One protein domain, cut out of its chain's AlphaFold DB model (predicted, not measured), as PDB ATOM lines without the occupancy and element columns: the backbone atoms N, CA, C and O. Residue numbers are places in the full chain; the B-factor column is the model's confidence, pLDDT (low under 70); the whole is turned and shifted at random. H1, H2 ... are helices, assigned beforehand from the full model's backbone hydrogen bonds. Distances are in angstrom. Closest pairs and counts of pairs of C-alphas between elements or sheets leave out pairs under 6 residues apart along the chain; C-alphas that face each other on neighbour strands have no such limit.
ATOM      1  N   GLU A   8      34.119  25.342 -22.886       85.75
ATOM      2  CA  GLU A   8      33.000  24.748 -23.651       85.75
ATOM      3  C   GLU A   8      32.737  25.488 -24.966       85.75
ATOM      4  O   GLU A   8      32.453  24.894 -26.002       85.75
ATOM      5  N   ARG A   9      32.868  26.815 -24.934       86.12
ATOM      6  CA  ARG A   9      32.671  27.673 -26.096       86.12
ATOM      7  C   ARG A   9      33.751  27.468 -27.164       86.12
ATOM      8  O   ARG A   9      33.438  27.491 -28.351       86.12
ATOM      9  N   GLN A  10      35.011  27.302 -26.765       87.81
ATOM     10  CA  GLN A  10      36.101  27.017 -27.703       87.81
ATOM     11  C   GLN A  10      35.925  25.639 -28.338       87.81
ATOM     12  O   GLN A  10      36.105  25.510 -29.547       87.81
ATOM     13  N   LEU A  11      35.503  24.648 -27.546       88.56
ATOM     14  CA  LEU A  11      35.152  23.318 -28.041       88.56
ATOM     15  C   LEU A  11      33.991  23.386 -29.042       88.56
ATOM     16  O   LEU A  11      34.098  22.844 -30.138       88.56
ATOM     17  N   PHE A  12      32.933  24.136 -28.724       89.94
ATOM     18  CA  PHE A  12      31.806  24.361 -29.630       89.94
ATOM     19  C   PHE A  12      32.225  25.018 -30.947       89.94
ATOM     20  O   PHE A  12      31.825  24.581 -32.025       89.94
ATOM     21  N   TYR A  13      33.037  26.070 -30.876       89.88
ATOM     22  CA  TYR A  13      33.501  26.767 -32.068       89.88
ATOM     23  C   TYR A  13      34.381  25.875 -32.950       89.88
ATOM     24  O   TYR A  13      34.211  25.867 -34.169       89.88
ATOM     25  N   ALA A  14      35.284  25.100 -32.342       89.56
ATOM     26  CA  ALA A  14      36.105  24.127 -33.050       89.56
ATOM     27  C   ALA A  14      35.239  23.058 -33.733       89.56
ATOM     28  O   ALA A  14      35.425  22.798 -34.920       89.56
ATOM     29  N   PHE A  15      34.241  22.522 -33.024       90.38
ATOM     30  CA  PHE A  15      33.281  21.566 -33.574       90.38
ATOM     31  C   PHE A  15      32.541  22.135 -34.791       90.38
ATOM     32  O   PHE A  15      32.553  21.530 -35.862       90.38
ATOM     33  N   CYS A  16      31.964  23.335 -34.664       89.00
ATOM     34  CA  CYS A  16      31.245  23.982 -35.761       89.00
ATOM     35  C   CYS A  16      32.148  24.216 -36.975       89.00
ATOM     36  O   CYS A  16      31.727  23.996 -38.107       89.00
ATOM     37  N   LYS A  17      33.398  24.640 -36.753       89.62
ATOM     38  CA  LYS A  17      34.375  24.837 -37.829       89.62
ATOM     39  C   LYS A  17      34.671  23.551 -38.587       89.62
ATOM     40  O   LYS A  17      34.661  23.574 -39.812       89.62
ATOM     41  N   VAL A  18      34.927  22.455 -37.875       89.69
ATOM     42  CA  VAL A  18      35.191  21.152 -38.497       89.69
ATOM     43  C   VAL A  18      33.968  20.695 -39.286       89.69
ATOM     44  O   VAL A  18      34.090  20.380 -40.466       89.69
ATOM     45  N   HIS A  19      32.781  20.747 -38.679       87.81
ATOM     46  CA  HIS A  19      31.550  20.311 -39.331       87.81
ATOM     47  C   HIS A  19      31.233  21.130 -40.596       87.81
ATOM     48  O   HIS A  19      30.942  20.570 -41.652       87.81
ATOM     49  N   LEU A  20      31.367  22.458 -40.541       87.50
ATOM     50  CA  LEU A  20      31.152  23.319 -41.707       87.50
ATOM     51  C   LEU A  20      32.213  23.118 -42.794       87.50
ATOM     52  O   LEU A  20      31.878  23.163 -43.974       87.50
ATOM     53  N   ALA A  21      33.468  22.848 -42.424       86.00
ATOM     54  CA  ALA A  21      34.521  22.529 -43.384       86.00
ATOM     55  C   ALA A  21      34.262  21.202 -44.117       86.00
ATOM     56  O   ALA A  21      34.607  21.084 -45.289       86.00
ATOM     57  N   THR A  22      33.618  20.228 -43.460       86.00
ATOM     58  CA  THR A  22      33.247  18.946 -44.086       86.00
ATOM     59  C   THR A  22      32.056  19.032 -45.043       86.00
ATOM     60  O   THR A  22      31.790  18.074 -45.769       86.00
ATOM     61  N   ARG A  23      31.335  20.160 -45.089       83.69
ATOM     62  CA  ARG A  23      30.205  20.327 -46.009       83.69
ATOM     63  C   ARG A  23      30.675  20.451 -47.461       83.69
ATOM     64  O   ARG A  23      31.707  21.076 -47.727       83.69
ATOM     65  N   PRO A  24      29.895  19.938 -48.427       73.75
ATOM     66  CA  PRO A  24      30.199  20.110 -49.841       73.75
ATOM     67  C   PRO A  24      30.255  21.603 -50.201       73.75
ATOM     68  O   PRO A  24      29.267  22.332 -50.107       73.75
ATOM     69  N   GLY A  25      31.445  22.052 -50.610       72.69
ATOM     70  CA  GLY A  25      31.727  23.445 -50.958       72.69
ATOM     71  C   GLY A  25      32.395  24.281 -49.866       72.69
ATOM     72  O   GLY A  25      32.663  25.456 -50.123       72.69
ATOM     73  N   GLY A  26      32.682  23.682 -48.706       73.44
ATOM     74  CA  GLY A  26      33.309  24.340 -47.564       73.44
ATOM     75  C   GLY A  26      32.394  25.376 -46.913       73.44
ATOM     76  O   GLY A  26      31.532  25.970 -47.556       73.44
ATOM     77  N   GLY A  27      32.576  25.605 -45.619       81.38
ATOM     78  CA  GLY A  27      31.824  26.616 -44.895       81.38
ATOM     79  C   GLY A  27      32.639  27.241 -43.781       81.38
ATOM     80  O   GLY A  27      33.604  26.653 -43.289       81.38
ATOM     81  N   PHE A  28      32.262  28.452 -43.385       83.75
ATOM     82  CA  PHE A  28      32.931  29.164 -42.306       83.75
ATOM     83  C   PHE A  28      31.934  29.794 -41.345       83.75
ATOM     84  O   PHE A  28      30.861  30.246 -41.732       83.75
ATOM     85  N   LEU A  29      32.340  29.844 -40.082       86.38
ATOM     86  CA  LEU A  29      31.632  30.505 -38.998       86.38
ATOM     87  C   LEU A  29      32.606  31.474 -38.336       86.38
ATOM     88  O   LEU A  29      33.722  31.083 -37.981       86.38
ATOM     89  N   ILE A  30      32.198  32.728 -38.164       85.00
ATOM     90  CA  ILE A  30      33.003  33.722 -37.442       85.00
ATOM     91  C   ILE A  30      32.850  33.552 -35.919       85.00
ATOM     92  O   ILE A  30      31.825  33.081 -35.428       85.00
ATOM     93  N   ASP A  31      33.853  33.970 -35.136       80.69
ATOM     94  CA  ASP A  31      33.835  33.820 -33.664       80.69
ATOM     95  C   ASP A  31      32.637  34.517 -32.994       80.69
ATOM     96  O   ASP A  31      32.140  34.073 -31.960       80.69
ATOM     97  N   GLN A  32      32.167  35.628 -33.565       80.38
ATOM     98  CA  GLN A  32      31.006  36.349 -33.043       80.38
ATOM     99  C   GLN A  32      29.702  35.587 -33.309       80.38
ATOM    100  O   GLN A  32      28.897  35.420 -32.395       80.38
ATOM    101  N   ALA A  33      29.540  35.053 -34.520       80.25
ATOM    102  CA  ALA A  33      28.418  34.212 -34.922       80.25
ATOM    103  C   ALA A  33      28.328  32.947 -34.056       80.25
ATOM    104  O   ALA A  33      27.248  32.580 -33.590       80.25
ATOM    105  N   SER A  34      29.472  32.337 -33.719       85.94
ATOM    106  CA  SER A  34      29.497  31.169 -32.831       85.94
ATOM    107  C   SER A  34      28.945  31.458 -31.431       85.94
ATOM    108  O   SER A  34      28.367  30.568 -30.816       85.94
ATOM    109  N   ARG A  35      29.038  32.698 -30.924       84.94
ATOM    110  CA  ARG A  35      28.444  33.082 -29.625       84.94
ATOM    111  C   ARG A  35      26.926  33.015 -29.660       84.94
ATOM    112  O   ARG A  35      26.324  32.479 -28.731       84.94
ATOM    113  N   LEU A  36      26.323  33.577 -30.707       82.19
ATOM    114  CA  LEU A  36      24.870  33.586 -30.862       82.19
ATOM    115  C   LEU A  36      24.349  32.173 -31.093       82.19
ATOM    116  O   LEU A  36      23.445  31.736 -30.383       82.19
ATOM    117  N   LEU A  37      24.988  31.423 -31.994       84.31
ATOM    118  CA  LEU A  37      24.603  30.042 -32.259       84.31
ATOM    119  C   LEU A  37      24.711  29.171 -30.999       84.31
ATOM    120  O   LEU A  37      23.803  28.399 -30.713       84.31
ATOM    121  N   PHE A  38      25.766  29.334 -30.197       86.75
ATOM    122  CA  PHE A  38      25.918  28.608 -28.934       86.75
ATOM    123  C   PHE A  38      24.782  28.907 -27.951       86.75
ATOM    124  O   PHE A  38      24.258  27.996 -27.307       86.75
ATOM    125  N   LYS A  39      24.372  30.178 -27.849       85.94
ATOM    126  CA  LYS A  39      23.230  30.578 -27.023       85.94
ATOM    127  C   LYS A  39      21.943  29.914 -27.519       85.94
ATOM    128  O   LYS A  39      21.222  29.328 -26.716       85.94
ATOM    129  N   HIS A  40      21.706  29.940 -28.827       80.88
ATOM    130  CA  HIS A  40      20.543  29.311 -29.447       80.88
ATOM    131  C   HIS A  40      20.504  27.792 -29.218       80.88
ATOM    132  O   HIS A  40      19.468  27.249 -28.840       80.88
ATOM    133  N   VAL A  41      21.638  27.101 -29.374       85.62
ATOM    134  CA  VAL A  41      21.758  25.661 -29.094       85.62
ATOM    135  C   VAL A  41      21.445  25.369 -27.627       85.62
ATOM    136  O   VAL A  41      20.655  24.468 -27.348       85.62
ATOM    137  N   LYS A  42      21.975  26.157 -26.680       86.50
ATOM    138  CA  LYS A  42      21.653  26.006 -25.248       86.50
ATOM    139  C   LYS A  42      20.163  26.233 -24.957       86.50
ATOM    140  O   LYS A  42      19.579  25.474 -24.186       86.50
ATOM    141  N   GLU A  43      19.536  27.222 -25.592       84.44
ATOM    142  CA  GLU A  43      18.090  27.470 -25.494       84.44
ATOM    143  C   GLU A  43      17.247  26.342 -26.116       84.44
ATOM    144  O   GLU A  43      16.166  26.035 -25.620       84.44
ATOM    145  N   CYS A  44      17.720  25.695 -27.182       79.75
ATOM    146  CA  CYS A  44      17.051  24.526 -27.756       79.75
ATOM    147  C   CYS A  44      17.187  23.307 -26.839       79.75
ATOM    148  O   CYS A  44      16.207  22.615 -26.573       79.75
ATOM    149  N   MET A  45      18.383  23.071 -26.297       83.31
ATOM    150  CA  MET A  45      18.634  21.970 -25.369       83.31
ATOM    151  C   MET A  45      17.821  22.084 -24.082       83.31
ATOM    152  O   MET A  45      17.364  21.063 -23.572       83.31
ATOM    153  N   SER A  46      17.609  23.292 -23.553       84.38
ATOM    154  CA  SER A  46      16.815  23.476 -22.332       84.38
ATOM    155  C   SER A  46      15.355  23.041 -22.506       84.38
ATOM    156  O   SER A  46      14.753  22.564 -21.545       84.38
ATOM    157  N   LYS A  47      14.822  23.125 -23.732       83.94
ATOM    158  CA  LYS A  47      13.458  22.707 -24.093       83.94
ATOM    159  C   LYS A  47      13.327  21.205 -24.361       83.94
ATOM    160  O   LYS A  47      12.215  20.690 -24.361       83.94
ATOM    161  N   LEU A  48      14.437  20.501 -24.592       82.25
ATOM    162  CA  LEU A  48      14.428  19.067 -24.878       82.25
ATOM    163  C   LEU A  48      14.436  18.223 -23.587       82.25
ATOM    164  O   LEU A  48      15.070  18.623 -22.598       82.25
ATOM    165  N   PRO A  49      13.797  17.035 -23.598       82.25
ATOM    166  CA  PRO A  49      13.904  16.056 -22.517       82.25
ATOM    167  C   PRO A  49      15.365  15.665 -22.275       82.25
ATOM    168  O   PRO A  49      16.132  15.525 -23.225       82.25
ATOM    169  N   LEU A  50      15.750  15.446 -21.012       74.12
ATOM    170  CA  LEU A  50      17.136  15.139 -20.615       74.12
ATOM    171  C   LEU A  50      17.758  13.979 -21.415       74.12
ATOM    172  O   LEU A  50      18.924  14.062 -21.785       74.12
ATOM    173  N   ALA A  51      16.969  12.952 -21.742       71.44
ATOM    174  CA  ALA A  51      17.406  11.787 -22.517       71.44
ATOM    175  C   ALA A  51      17.806  12.109 -23.974       71.44
ATOM    176  O   ALA A  51      18.560  11.353 -24.582       71.44
ATOM    177  N   SER A  52      17.337  13.232 -24.528       72.06
ATOM    178  CA  SER A  52      17.578  13.657 -25.915       72.06
ATOM    179  C   SER A  52      18.538  14.851 -26.017       72.06
ATOM    180  O   SER A  52      18.732  15.402 -27.097       72.06
ATOM    181  N   ARG A  53      19.153  15.285 -24.906       76.81
ATOM    182  CA  ARG A  53      20.073  16.437 -24.857       76.81
ATOM    183  C   ARG A  53      21.488  16.084 -25.312       76.81
ATOM    184  O   ARG A  53      22.461  16.321 -24.598       76.81
ATOM    185  N   LYS A  54      21.627  15.547 -26.519       84.25
ATOM    186  CA  LYS A  54      22.947  15.360 -27.123       84.25
ATOM    187  C   LYS A  54      23.380  16.654 -27.795       84.25
ATOM    188  O   LYS A  54      22.805  17.082 -28.791       84.25
ATOM    189  N   PHE A  55      24.392  17.292 -27.213       82.19
ATOM    190  CA  PHE A  55      24.885  18.601 -27.641       82.19
ATOM    191  C   PHE A  55      25.265  18.634 -29.130       82.19
ATOM    192  O   PHE A  55      24.912  19.573 -29.841       82.19
ATOM    193  N   GLU A  56      25.940  17.590 -29.606       85.19
ATOM    194  CA  GLU A  56      26.395  17.461 -30.994       85.19
ATOM    195  C   GLU A  56      25.218  17.357 -31.968       85.19
ATOM    196  O   GLU A  56      25.174  18.101 -32.942       85.19
ATOM    197  N   GLU A  57      24.222  16.516 -31.672       85.06
ATOM    198  CA  GLU A  57      23.033  16.339 -32.517       85.06
ATOM    199  C   GLU A  57      22.227  17.639 -32.631       85.06
ATOM    200  O   GLU A  57      21.850  18.044 -33.729       85.06
ATOM    201  N   VAL A  58      22.021  18.349 -31.514       84.44
ATOM    202  CA  VAL A  58      21.323  19.648 -31.523       84.44
ATOM    203  C   VAL A  58      22.134  20.703 -32.274       84.44
ATOM    204  O   VAL A  58      21.563  21.536 -32.977       84.44
ATOM    205  N   THR A  59      23.463  20.665 -32.157       86.06
ATOM    206  CA  THR A  59      24.348  21.583 -32.885       86.06
ATOM    207  C   THR A  59      24.295  21.331 -34.388       86.06
ATOM    208  O   THR A  59      24.149  22.287 -35.144       86.06
ATOM    209  N   ILE A  60      24.361  20.073 -34.826       86.50
ATOM    210  CA  ILE A  60      24.245  19.696 -36.243       86.50
ATOM    211  C   ILE A  60      22.872  20.109 -36.776       86.50
ATOM    212  O   ILE A  60      22.799  20.846 -37.753       86.50
ATOM    213  N   ALA A  61      21.791  19.768 -36.069       83.81
ATOM    214  CA  ALA A  61      20.438  20.155 -36.457       83.81
ATOM    215  C   ALA A  61      20.247  21.680 -36.527       83.81
ATOM    216  O   ALA A  61      19.475  22.171 -37.348       83.81
ATOM    217  N   ALA A  62      20.928  22.452 -35.676       83.25
ATOM    218  CA  ALA A  62      20.929  23.908 -35.768       83.25
ATOM    219  C   ALA A  62      21.723  24.390 -36.990       83.25
ATOM    220  O   ALA A  62      21.234  25.242 -37.725       83.25
ATOM    221  N   LEU A  63      22.914  23.837 -37.231       83.94
ATOM    222  CA  LEU A  63      23.761  24.185 -38.373       83.94
ATOM    223  C   LEU A  63      23.105  23.826 -39.715       83.94
ATOM    224  O   LEU A  63      23.321  24.523 -40.708       83.94
ATOM    225  N   ASP A  64      22.342  22.738 -39.792       82.00
ATOM    226  CA  ASP A  64      21.672  22.267 -41.017       82.00
ATOM    227  C   ASP A  64      20.524  23.178 -41.462       82.00
ATOM    228  O   ASP A  64      20.146  23.171 -42.629       82.00
ATOM    229  N   LYS A  65      20.026  24.043 -40.571       76.62
ATOM    230  CA  LYS A  65      19.044  25.075 -40.933       76.62
ATOM    231  C   LYS A  65      19.627  26.170 -41.825       76.62
ATOM    232  O   LYS A  65      18.857  26.904 -42.436       76.62
ATOM    233  N   PHE A  66      20.954  26.294 -41.897       75.50
ATOM    234  CA  PHE A  66      21.629  27.318 -42.689       75.50
ATOM    235  C   PHE A  66      22.040  26.750 -44.062       75.50
ATOM    236  O   PHE A  66      22.967  25.939 -44.127       75.50
ATOM    237  N   PRO A  67      21.411  27.193 -45.167       66.75
ATOM    238  CA  PRO A  67      21.740  26.786 -46.530       66.75
ATOM    239  C   PRO A  67      23.011  27.481 -47.034       66.75
ATOM    240  O   PRO A  67      23.601  27.064 -48.031       66.75
ATOM    241  N   TYR A  68      23.449  28.546 -46.355       68.44
ATOM    242  CA  TYR A  68      24.643  29.299 -46.709       68.44
ATOM    243  C   TYR A  68      25.907  28.634 -46.173       68.44
ATOM    244  O   TYR A  68      25.975  28.141 -45.048       68.44
ATOM    245  N   ARG A  69      26.951  28.682 -46.999       73.06
ATOM    246  CA  ARG A  69      28.294  28.202 -46.653       73.06
ATOM    247  C   ARG A  69      28.971  29.100 -45.618       73.06
ATOM    248  O   ARG A  69      29.701  28.624 -44.755       73.06
ATOM    249  N   SER A  70      28.722  30.401 -45.702       77.75
ATOM    250  CA  SER A  70      29.184  31.380 -44.727       77.75
ATOM    251  C   SER A  70      28.079  31.674 -43.725       77.75
ATOM    252  O   SER A  70      26.980  32.061 -44.118       77.75
ATOM    253  N   ILE A  71      28.380  31.495 -42.443       78.50
ATOM    254  CA  ILE A  71      27.507  31.890 -41.344       78.50
ATOM    255  C   ILE A  71      28.169  33.076 -40.645       78.50
ATOM    256  O   ILE A  71      29.060  32.926 -39.798       78.50
ATOM    257  N   ASP A  72      27.748  34.270 -41.039       79.69
ATOM    258  CA  ASP A  72      28.082  35.511 -40.357       79.69
ATOM    259  C   ASP A  72      26.978  35.911 -39.362       79.69
ATOM    260  O   ASP A  72      26.055  35.148 -39.060       79.69
ATOM    261  N   LEU A  73      27.135  37.094 -38.767       73.12
ATOM    262  CA  LEU A  73      26.188  37.609 -37.785       73.12
ATOM    263  C   LEU A  73      24.834  37.950 -38.421       73.12
ATOM    264  O   LEU A  73      23.803  37.676 -37.815       73.12
ATOM    265  N   ASP A  74      24.844  38.509 -39.630       68.00
ATOM    266  CA  ASP A  74      23.643  38.989 -40.312       68.00
ATOM    267  C   ASP A  74      22.768  37.804 -40.746       68.00
ATOM    268  O   ASP A  74      21.553  37.821 -40.541       68.00
ATOM    269  N   VAL A  75      23.388  36.726 -41.240       71.31
ATOM    270  CA  VAL A  75      22.711  35.458 -41.549       71.31
ATOM    271  C   VAL A  75      22.053  34.883 -40.294       71.31
ATOM    272  O   VAL A  75      20.889  34.494 -40.335       71.31
ATOM    273  N   LEU A  76      22.754  34.852 -39.157       73.94
ATOM    274  CA  LEU A  76      22.180  34.354 -37.902       73.94
ATOM    275  C   LEU A  76      21.025  35.214 -37.390       73.94
ATOM    276  O   LEU A  76      20.013  34.659 -36.967       73.94
ATOM    277  N   GLU A  77      21.154  36.540 -37.427       69.19
ATOM    278  CA  GLU A  77      20.081  37.449 -37.011       69.19
ATOM    279  C   GLU A  77      18.843  37.301 -37.905       69.19
ATOM    280  O   GLU A  77      17.724  37.241 -37.392       69.19
ATOM    281  N   MET A  78      19.030  37.156 -39.221       66.62
ATOM    282  CA  MET A  78      17.947  36.872 -40.164       66.62
ATOM    283  C   MET A  78      17.255  35.541 -39.842       66.62
ATOM    284  O   MET A  78      16.029  35.471 -39.802       66.62
ATOM    285  N   TYR A  79      18.020  34.487 -39.558       66.38
ATOM    286  CA  TYR A  79      17.460  33.186 -39.191       66.38
ATOM    287  C   TYR A  79      16.725  33.203 -37.852       66.38
ATOM    288  O   TYR A  79      15.657  32.601 -37.739       66.38
ATOM    289  N   GLU A  80      17.253  33.895 -36.840       67.75
ATOM    290  CA  GLU A  80      16.534  34.102 -35.580       67.75
ATOM    291  C   GLU A  80      15.209  34.834 -35.812       67.75
ATOM    292  O   GLU A  80      14.208  34.493 -35.180       67.75
ATOM    293  N   LEU A  81      15.188  35.817 -36.713       62.69
ATOM    294  CA  LEU A  81      13.986  36.570 -37.050       62.69
ATOM    295  C   LEU A  81      12.929  35.687 -37.724       62.69
ATOM    296  O   LEU A  81      11.779  35.679 -37.283       62.69
ATOM    297  N   VAL A  82      13.324  34.903 -38.731       60.25
ATOM    298  CA  VAL A  82      12.439  33.941 -39.410       60.25
ATOM    299  C   VAL A  82      11.939  32.871 -38.434       60.25
ATOM    300  O   VAL A  82      10.771  32.501 -38.459       60.25
ATOM    301  N   ALA A  83      12.791  32.401 -37.518       65.06
ATOM    302  CA  ALA A  83      12.395  31.424 -36.505       65.06
ATOM    303  C   ALA A  83      11.401  31.989 -35.475       65.06
ATOM    304  O   ALA A  83      10.568  31.241 -34.963       65.06
ATOM    305  N   ARG A  84      11.489  33.286 -35.143       64.00
ATOM    306  CA  ARG A  84      10.540  33.962 -34.242       64.00
ATOM    307  C   ARG A  84       9.197  34.237 -34.905       64.00
ATOM    308  O   ARG A  84       8.186  34.219 -34.215       64.00
ATOM    309  N   ASN A  85       9.200  34.469 -36.212       61.03
ATOM    310  CA  ASN A  85       8.030  34.875 -36.975       61.03
ATOM    311  C   ASN A  85       7.951  34.027 -38.258       61.03
ATOM    312  O   ASN A  85       8.450  34.443 -39.306       61.03
ATOM    313  N   PRO A  86       7.337  32.831 -38.194       62.75
ATOM    314  CA  PRO A  86       7.282  31.899 -39.321       62.75
ATOM    315  C   PRO A  86       6.594  32.469 -40.564       62.75
ATOM    316  O   PRO A  86       6.895  32.045 -41.674       62.75
ATOM    317  N   GLU A  87       5.705  33.447 -40.392       55.69
ATOM    318  CA  GLU A  87       5.036  34.171 -41.483       55.69
ATOM    319  C   GLU A  87       6.041  34.853 -42.422       55.69
ATOM    320  O   GLU A  87       5.821  34.922 -43.630       55.69
ATOM    321  N   TYR A  88       7.202  35.251 -41.895       52.84
ATOM    322  CA  TYR A  88       8.285  35.813 -42.689       52.84
ATOM    323  C   TYR A  88       9.001  34.763 -43.552       52.84
ATOM    324  O   TYR A  88       9.576  35.117 -44.575       52.84
ATOM    325  N   ALA A  89       8.928  33.467 -43.233       53.81
ATOM    326  CA  ALA A  89       9.620  32.422 -43.996       53.81
ATOM    327  C   ALA A  89       9.212  32.370 -45.483       53.81
ATOM    328  O   ALA A  89      10.011  31.954 -46.320       53.81
ATOM    329  N   VAL A  90       7.992  32.807 -45.814       49.31
ATOM    330  CA  VAL A  90       7.453  32.820 -47.186       49.31
ATOM    331  C   VAL A  90       8.039  33.967 -48.026       49.31
ATOM    332  O   VAL A  90       8.152  33.838 -49.240       49.31
ATOM    333  N   SER A  91       8.481  35.050 -47.384       49.34
ATOM    334  CA  SER A  91       9.074  36.245 -48.015       49.34
ATOM    335  C   SER A  91      10.611  36.238 -47.937       49.34
ATOM    336  O   SER A  91      11.290  37.254 -48.052       49.34
ATOM    337  N   ALA A  92      11.203  35.065 -47.699       49.03
ATOM    338  CA  ALA A  92      12.635  34.876 -47.507       49.03
ATOM    339  C   ALA A  92      13.410  34.726 -48.820       49.03
ATOM    340  O   ALA A  92      14.238  33.834 -48.970       49.03
ATOM    341  N   THR A  93      13.173  35.613 -49.783       47.91
ATOM    342  CA  THR A  93      13.945  35.653 -51.039       47.91
ATOM    343  C   THR A  93      15.303  36.358 -50.887       47.91
ATOM    344  O   THR A  93      16.083  36.429 -51.832       47.91
ATOM    345  N   GLY A  94      15.630  36.858 -49.688       43.03
ATOM    346  CA  GLY A  94      16.908  37.509 -49.367       43.03
ATOM    347  C   GLY A  94      16.982  38.996 -49.743       43.03
ATOM    348  O   GLY A  94      17.806  39.723 -49.183       43.03
ATOM    349  N   ASP A  95      16.091  39.480 -50.610       44.41
ATOM    350  CA  ASP A  95      15.972  40.905 -50.950       44.41
ATOM    351  C   ASP A  95      14.869  41.634 -50.162       44.41
ATOM    352  O   ASP A  95      14.981  42.840 -49.934       44.41
ATOM    353  N   GLU A  96      13.864  40.907 -49.669       45.53
ATOM    354  CA  GLU A  96      12.660  41.453 -49.014       45.53
ATOM    355  C   GLU A  96      12.860  41.736 -47.513       45.53
ATOM    356  O   GLU A  96      12.157  42.545 -46.916       45.53
ATOM    357  N   PHE A  97      13.897  41.151 -46.905       51.16
ATOM    358  CA  PHE A  97      14.298  41.418 -45.514       51.16
ATOM    359  C   PHE A  97      15.349  42.498 -45.352       51.16
ATOM    360  O   PHE A  97      15.796  42.790 -44.234       51.16
ATOM    361  N   LYS A  98      15.780  43.104 -46.455       51.41
ATOM    362  CA  LYS A  98      16.601  44.297 -46.370       51.41
ATOM    363  C   LYS A  98      15.690  45.394 -45.844       51.41
ATOM    364  O   LYS A  98      15.042  46.084 -46.621       51.41
TER     365      LYS A  98
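What this domain is: This is residues 8 to 98 of the 196 residues of an uncharacterized protein of Nothophytophthora sp. Chile5 (UniProt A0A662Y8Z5). The longest helix, H2, is the core of a small cluster of crossed helices: H1 crosses its first part at nearly a right angle, and H3 packs across it at a steep angle. H4 starts beside the first part of H2 and runs on the same way, and short H5 turns back from its end, followed by a tail, at the far end from H1. The links before H2 and before H4 meet in a very short parallel strand pairing, residues 28 to 29 with 70 to 71. The printed part has 91 residues with five named helices in the order H1 H2 H3 H4 H5 and no named strand, all helix by class. It is compact, with a radius of gyration of the C-alphas of 13.5 A and spans of 37 by 31 by 22 A.

How they stand to each other: Begin with H1, residues 8 to 21, which touches residues 31 to 38 of H2, residues 31 to 47; their closest C-alphas are those of Tyr 13 and Ser 34, 6.0 A apart, and their lines are about perpendicular at 75 degrees. H2 is the hub, touching three helices. With residues 16 to 19, H1 only just touches H3, residues 55 to 63, with 3 pairs of C-alphas within 8 A; the closest are Cys 16 and Thr 59, 7.8 A apart. H2 and H3 touch at a steep tilt of 63 degrees, opposite ways, closest at the C-alphas of Val 41 and Thr 59, 6.1 A apart. Next look at H4, residues 73 to 84: its residues 73 to 76 touch residues 32 to 37 of H2 at a shallow tilt of 23 degrees, the same way, and the C-alphas of Ala 33 and Leu 73 come closest at 5.0 A. H5, residues 86 to 91, is close to H4 but not clearly touching, with the C-alphas of Val 82 and Ala 89 closest at 5.6 A. H3 and H4 are apart, and so are H1 and H4. In H1, H3 and H4 every O i to N i+4 pair is within hydrogen-bond range; in H2 10 of 13 are, and in H5 0 of 2, beside 2 of 3 O i to N i+3 pairs.

Where its parts are: Find C-alpha 8 at (33.000, 24.748, -23.651); from there H1 runs 19.9 A to C-alpha 21. H2 begins at C-alpha 31, (33.835, 33.820, -33.664), and runs 25.1 A to Lys 47. H3 is 12.1 A long, H4 16.5 A and H5 9.9 A, ending at C-alpha 91, (9.074, 36.245, -48.015).

The domain as a whole: The C-alphas of Ala 51 and Asp 95 are the two farthest apart, at 40.7 A. The printed part has no cut; the link from H4 to H5 is tight and the other three are short. The mean pLDDT of the printed part is 75.7, and residues 67 to 68, 74 and 77 to 98 are under 70.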